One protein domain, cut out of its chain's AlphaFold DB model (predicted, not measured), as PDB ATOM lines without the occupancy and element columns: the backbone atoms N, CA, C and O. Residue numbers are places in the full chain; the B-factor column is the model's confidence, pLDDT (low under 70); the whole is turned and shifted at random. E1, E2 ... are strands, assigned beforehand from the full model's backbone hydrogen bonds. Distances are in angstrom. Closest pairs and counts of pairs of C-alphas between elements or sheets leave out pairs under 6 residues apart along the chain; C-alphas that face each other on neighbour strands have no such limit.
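What this domain is: This is residues 148 to 197 of the 197 residues of the protein "Aldose 1-epimerase" of Aeromonas sp. HMWF014 (UniProt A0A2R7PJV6). The domain has little regular structure: a small antiparallel sheet of three strands at one end, and a long loop, residues 171 to 191, that swings out from E2 to the other end and folds back to E3. The printed part has 50 residues with three named strands, in chain order E1, E2, E3, and no named helix; the sheet's order is E2 E1 E3. The class is all strand, with 13 residues in named elements. The whole is compact, with a radius of gyration of the C-alphas of 10.7 A and spans of 29 by 23 by 15 A.

How they stand to each other: E1, residues 156 to 160, is the inner strand. It forms a hairpin with E2, residues 166 to 170, antiparallel at 147 degrees, with N 159 and O 168 within hydrogen-bond range at 2.9 A. E3, residues 192 to 194, is antiparallel to E1 at 158 degrees, with N 158 and O 192 at 2.9 A.

Where its parts are: E1 begins at C-alpha 156 (88.194, 128.696, 138.781) and is 13.0 A long. E2 is 11.0 A long. E3 is 6.7 A long and ends at C-alpha 194 (92.344, 128.095, 142.324).

The domain as a whole: The C-alphas farthest apart, of Asp 163 and Trp 182, are 29.5 A apart. The printed part has no cut. The link from E2 to E3 is long. Residue 197 is under pLDDT 70.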
ATOM      1  N   THR A 148     103.129 137.958 123.317       95.62
ATOM      2  CA  THR A 148     103.092 137.198 124.561       95.62
ATOM      3  C   THR A 148     101.725 136.560 124.781       95.62
ATOM      4  O   THR A 148     100.679 137.211 124.767       95.62
ATOM      5  N   ARG A 149     101.739 135.250 125.037       97.19
ATOM      6  CA  ARG A 149     100.561 134.453 125.388       97.19
ATOM      7  C   ARG A 149     100.836 133.704 126.677       97.19
ATOM      8  O   ARG A 149     101.952 133.241 126.890       97.19
ATOM      9  N   ILE A 150      99.808 133.541 127.499       96.75
ATOM     10  CA  ILE A 150      99.885 132.741 128.721       96.75
ATOM     11  C   ILE A 150      98.914 131.565 128.639       96.75
ATOM     12  O   ILE A 150      97.884 131.638 127.961       96.75
ATOM     13  N   ARG A 151      99.275 130.469 129.306       96.75
ATOM     14  CA  ARG A 151      98.421 129.298 129.476       96.75
ATOM     15  C   ARG A 151      98.712 128.633 130.810       96.75
ATOM     16  O   ARG A 151      99.869 128.340 131.101       96.75
ATOM     17  N   PHE A 152      97.669 128.341 131.566       96.12
ATOM     18  CA  PHE A 152      97.737 127.548 132.787       96.12
ATOM     19  C   PHE A 152      96.392 126.865 133.041       96.12
ATOM     20  O   PHE A 152      95.347 127.310 132.564       96.12
ATOM     21  N   LEU A 153      96.417 125.758 133.778       95.75
ATOM     22  CA  LEU A 153      95.198 125.087 134.209       95.75
ATOM     23  C   LEU A 153      94.747 125.684 135.539       95.75
ATOM     24  O   LEU A 153      95.554 125.875 136.442       95.75
ATOM     25  N   ALA A 154      93.457 125.977 135.647       96.06
ATOM     26  CA  ALA A 154      92.801 126.402 136.875       96.06
ATOM     27  C   ALA A 154      91.353 125.906 136.861       96.06
ATOM     28  O   ALA A 154      90.713 125.852 135.804       96.06
ATOM     29  N   SER A 155      90.824 125.545 138.029       95.12
ATOM     30  CA  SER A 155      89.428 125.114 138.181       95.12
ATOM     31  C   SER A 155      88.461 126.281 138.380       95.12
ATOM     32  O   SER A 155      87.248 126.081 138.359       95.12
ATOM     33  N   GLY A 156      88.981 127.484 138.610       96.00
ATOM     34  CA  GLY A 156      88.194 128.696 138.781       96.00
ATOM     35  C   GLY A 156      89.036 129.882 139.234       96.00
ATOM     36  O   GLY A 156      90.259 129.778 139.381       96.00
ATOM     37  N   VAL A 157      88.361 131.004 139.446       97.00
ATOM     38  CA  VAL A 157      88.966 132.294 139.775       97.00
ATOM     39  C   VAL A 157      88.137 133.016 140.834       97.00
ATOM     40  O   VAL A 157      86.907 132.943 140.822       97.00
ATOM     41  N   TRP A 158      88.810 133.723 141.738       96.62
ATOM     42  CA  TRP A 158      88.176 134.685 142.636       96.62
ATOM     43  C   TRP A 158      88.035 136.039 141.937       96.62
ATOM     44  O   TRP A 158      89.004 136.561 141.374       96.62
ATOM     45  N   GLN A 159      86.830 136.608 141.968       94.81
ATOM     46  CA  GLN A 159      86.592 137.956 141.457       94.81
ATOM     47  C   GLN A 159      87.309 138.994 142.322       94.81
ATOM     48  O   GLN A 159      87.435 138.831 143.535       94.81
ATOM     49  N   GLU A 160      87.788 140.053 141.677       95.00
ATOM     50  CA  GLU A 160      88.384 141.196 142.362       95.00
ATOM     51  C   GLU A 160      87.263 142.108 142.871       95.00
ATOM     52  O   GLU A 160      86.384 142.514 142.109       95.00
ATOM     53  N   GLY A 161      87.265 142.390 144.168       93.19
ATOM     54  CA  GLY A 161      86.343 143.314 144.811       93.19
ATOM     55  C   GLY A 161      86.984 144.648 145.182       93.19
ATOM     56  O   GLY A 161      88.085 144.973 144.727       93.19
ATOM     57  N   PRO A 162      86.298 145.423 146.043       91.38
ATOM     58  CA  PRO A 162      86.875 146.597 146.684       91.38
ATOM     59  C   PRO A 162      88.220 146.274 147.338       91.38
ATOM     60  O   PRO A 162      88.430 145.166 147.839       91.38
ATOM     61  N   ASP A 163      89.128 147.247 147.306       89.19
ATOM     62  CA  ASP A 163      90.449 147.169 147.936       89.19
ATOM     63  C   ASP A 163      91.307 145.982 147.457       89.19
ATOM     64  O   ASP A 163      92.196 145.497 148.159       89.19
ATOM     65  N   HIS A 164      91.035 145.498 146.239       91.56
ATOM     66  CA  HIS A 164      91.714 144.359 145.622       91.56
ATOM     67  C   HIS A 164      91.574 143.047 146.416       91.56
ATOM     68  O   HIS A 164      92.402 142.139 146.279       91.56
ATOM     69  N   LEU A 165      90.535 142.937 147.252       93.19
ATOM     70  CA  LEU A 165      90.217 141.729 148.008       93.19
ATOM     71  C   LEU A 165      89.363 140.763 147.174       93.19
ATOM     72  O   LEU A 165      88.534 141.204 146.374       93.19
ATOM     73  N   PRO A 166      89.528 139.440 147.351       93.62
ATOM     74  CA  PRO A 166      88.704 138.462 146.656       93.62
ATOM     75  C   PRO A 166      87.251 138.521 147.148       93.62
ATOM     76  O   PRO A 166      87.002 138.625 148.349       93.62
ATOM     77  N   THR A 167      86.298 138.411 146.222       93.56
ATOM     78  CA  THR A 167      84.860 138.335 146.529       93.56
ATOM     79  C   THR A 167      84.311 136.944 146.238       93.56
ATOM     80  O   THR A 167      84.464 136.042 147.058       93.56
ATOM     81  N   ASP A 168      83.694 136.740 145.077       93.62
ATOM     82  CA  ASP A 168      83.019 135.495 144.729       93.62
ATOM     83  C   ASP A 168      83.934 134.543 143.956       93.62
ATOM     84  O   ASP A 168      84.676 134.939 143.050       93.62
ATOM     85  N   TRP A 169      83.839 133.253 144.279       95.69
ATOM     86  CA  TRP A 169      84.468 132.189 143.504       95.69
ATOM     87  C   TRP A 169      83.635 131.843 142.267       95.69
ATOM     88  O   TRP A 169      82.448 131.523 142.366       95.69
ATOM     89  N   ALA A 170      84.280 131.809 141.101       95.12
ATOM     90  CA  ALA A 170      83.677 131.384 139.846       95.12
ATOM     91  C   ALA A 170      84.432 130.191 139.243       95.12
ATOM     92  O   ALA A 170      85.564 130.319 138.779       95.12
ATOM     93  N   SER A 171      83.775 129.030 139.175       94.94
ATOM     94  CA  SER A 171      84.282 127.858 138.438       94.94
ATOM     95  C   SER A 171      84.080 127.974 136.923       94.94
ATOM     96  O   SER A 171      84.792 127.351 136.135       94.94
ATOM     97  N   ARG A 172      83.117 128.795 136.487       94.81
ATOM     98  CA  ARG A 172      82.916 129.142 135.078       94.81
ATOM     99  C   ARG A 172      83.718 130.397 134.743       94.81
ATOM    100  O   ARG A 172      83.310 131.502 135.083       94.81
ATOM    101  N   LEU A 173      84.833 130.210 134.043       93.44
ATOM    102  CA  LEU A 173      85.734 131.292 133.652       93.44
ATOM    103  C   LEU A 173      85.141 132.128 132.507       93.44
ATOM    104  O   LEU A 173      84.668 131.585 131.504       93.44
ATOM    105  N   ALA A 174      85.173 133.455 132.654       93.06
ATOM    106  CA  ALA A 174      84.914 134.375 131.551       93.06
ATOM    107  C   ALA A 174      86.051 134.272 130.515       93.06
ATOM    108  O   ALA A 174      87.189 134.044 130.918       93.06
ATOM    109  N   PRO A 175      85.806 134.489 129.205       94.00
ATOM    110  CA  PRO A 175      86.822 134.257 128.171       94.00
ATOM    111  C   PRO A 175      88.169 134.956 128.421       94.00
ATOM    112  O   PRO A 175      89.215 134.329 128.313       94.00
ATOM    113  N   HIS A 176      88.150 136.223 128.849       94.00
ATOM    114  CA  HIS A 176      89.364 137.006 129.125       94.00
ATOM    115  C   HIS A 176      90.121 136.581 130.403       94.00
ATOM    116  O   HIS A 176      91.236 137.040 130.625       94.00
ATOM    117  N   LEU A 177      89.529 135.706 131.224       94.50
ATOM    118  CA  LEU A 177      90.137 135.084 132.407       94.50
ATOM    119  C   LEU A 177      90.401 133.580 132.194       94.50
ATOM    120  O   LEU A 177      90.923 132.900 133.072       94.50
ATOM    121  N   ASP A 178      90.030 133.019 131.039       95.31
ATOM    122  CA  ASP A 178      90.144 131.587 130.760       95.31
ATOM    123  C   ASP A 178      91.459 131.228 130.057       95.31
ATOM    124  O   ASP A 178      91.515 130.958 128.858       95.31
ATOM    125  N   PHE A 179      92.547 131.200 130.820       96.56
ATOM    126  CA  PHE A 179      93.879 130.874 130.304       96.56
ATOM    127  C   PHE A 179      94.145 129.369 130.143       96.56
ATOM    128  O   PHE A 179      95.296 128.958 130.016       96.56
ATOM    129  N   ARG A 180      93.111 128.515 130.094       95.56
ATOM    130  CA  ARG A 180      93.295 127.075 129.811       95.56
ATOM    131  C   ARG A 180      93.798 126.824 128.387       95.56
ATOM    132  O   ARG A 180      94.386 125.780 128.106       95.56
ATOM    133  N   GLN A 181      93.595 127.790 127.494       95.62
ATOM    134  CA  GLN A 181      94.178 127.844 126.157       95.62
ATOM    135  C   GLN A 181      95.118 129.047 126.036       95.62
ATOM    136  O   GLN A 181      94.991 130.022 126.773       95.62
ATOM    137  N   TRP A 182      96.061 128.983 125.092       97.19
ATOM    138  CA  TRP A 182      96.999 130.080 124.842       97.19
ATOM    139  C   TRP A 182      96.276 131.343 124.377       97.19
ATOM    140  O   TRP A 182      95.768 131.391 123.254       97.19
ATOM    141  N   GLN A 183      96.321 132.391 125.194       96.44
ATOM    142  CA  GLN A 183      95.761 133.694 124.844       96.44
ATOM    143  C   GLN A 183      96.591 134.851 125.420       96.44
ATOM    144  O   GLN A 183      97.329 134.651 126.392       96.44
ATOM    145  N   PRO A 184      96.524 136.050 124.816       96.19
ATOM    146  CA  PRO A 184      97.198 137.221 125.361       96.19
ATOM    147  C   PRO A 184      96.551 137.671 126.685       96.19
ATOM    148  O   PRO A 184      95.323 137.650 126.798       96.19
ATOM    149  N   PRO A 185      97.338 138.114 127.682       94.81
ATOM    150  CA  PRO A 185      96.804 138.778 128.868       94.81
ATOM    151  C   PRO A 185      96.427 140.230 128.530       94.81
ATOM    152  O   PRO A 185      97.302 141.079 128.345       94.81
ATOM    153  N   LEU A 186      95.126 140.514 128.429       91.56
ATOM    154  CA  LEU A 186      94.597 141.817 128.012       91.56
ATOM    155  C   LEU A 186      93.961 142.579 129.179       91.56
ATOM    156  O   LEU A 186      93.234 142.001 129.979       91.56
ATOM    157  N   GLY A 187      94.171 143.897 129.206       90.94
ATOM    158  CA  GLY A 187      93.571 144.787 130.201       90.94
ATOM    159  C   GLY A 187      94.171 144.648 131.603       90.94
ATOM    160  O   GLY A 187      95.297 144.178 131.774       90.94
ATOM    161  N   TRP A 188      93.416 145.119 132.595       93.75
ATOM    162  CA  TRP A 188      93.741 144.955 134.009       93.75
ATOM    163  C   TRP A 188      93.396 143.534 134.457       93.75
ATOM    164  O   TRP A 188      92.279 143.071 134.238       93.75
ATOM    165  N   LEU A 189      94.362 142.857 135.075       94.31
ATOM    166  CA  LEU A 189      94.208 141.509 135.610       94.31
ATOM    167  C   LEU A 189      94.828 141.471 137.004       94.31
ATOM    168  O   LEU A 189      96.047 141.570 137.138       94.31
ATOM    169  N   ASN A 190      93.993 141.291 138.023       95.06
ATOM    170  CA  ASN A 190      94.432 141.138 139.405       95.06
ATOM    171  C   ASN A 190      93.542 140.112 140.119       95.06
ATOM    172  O   ASN A 190      92.635 140.447 140.874       95.06
ATOM    173  N   HIS A 191      93.778 138.835 139.817       94.12
ATOM    174  CA  HIS A 191      92.936 137.733 140.278       94.12
ATOM    175  C   HIS A 191      93.748 136.587 140.864       94.12
ATOM    176  O   HIS A 191      94.846 136.273 140.402       94.12
ATOM    177  N   CYS A 192      93.144 135.896 141.829       94.38
ATOM    178  CA  CYS A 192      93.637 134.622 142.332       94.38
ATOM    179  C   CYS A 192      92.913 133.468 141.631       94.38
ATOM    180  O   CYS A 192      91.682 133.391 141.648       94.38
ATOM    181  N   TYR A 193      93.680 132.558 141.035       96.38
ATOM    182  CA  TYR A 193      93.173 131.326 140.433       96.38
ATOM    183  C   TYR A 193      93.339 130.157 141.403       96.38
ATOM    184  O   TYR A 193      94.363 130.039 142.073       96.38
ATOM    185  N   GLY A 194      92.331 129.290 141.476       94.19
ATOM    186  CA  GLY A 194      92.344 128.095 142.324       94.19
ATOM    187  C   GLY A 194      92.425 126.799 141.516       94.19
ATOM    188  O   GLY A 194      92.046 126.756 140.345       94.19
ATOM    189  N   GLY A 195      92.894 125.729 142.164       91.19
ATOM    190  CA  GLY A 195      92.979 124.389 141.567       91.19
ATOM    191  C   GLY A 195      94.016 124.260 140.450       91.19
ATOM    192  O   GLY A 195      93.811 123.484 139.515       91.19
ATOM    193  N   CYS A 196      95.099 125.034 140.523       84.44
ATOM    194  CA  CYS A 196      96.198 124.967 139.565       84.44
ATOM    195  C   CYS A 196      96.923 123.614 139.644       84.44
ATOM    196  O   CYS A 196      97.198 123.134 140.745       84.44
ATOM    197  N   HIS A 197      97.214 123.010 138.491       67.44
ATOM    198  CA  HIS A 197      97.935 121.740 138.348       67.44
ATOM    199  C   HIS A 197      98.656 121.654 136.999       67.44
ATOM    200  O   HIS A 197      98.265 122.398 136.069       67.44
TER     201      HIS A 197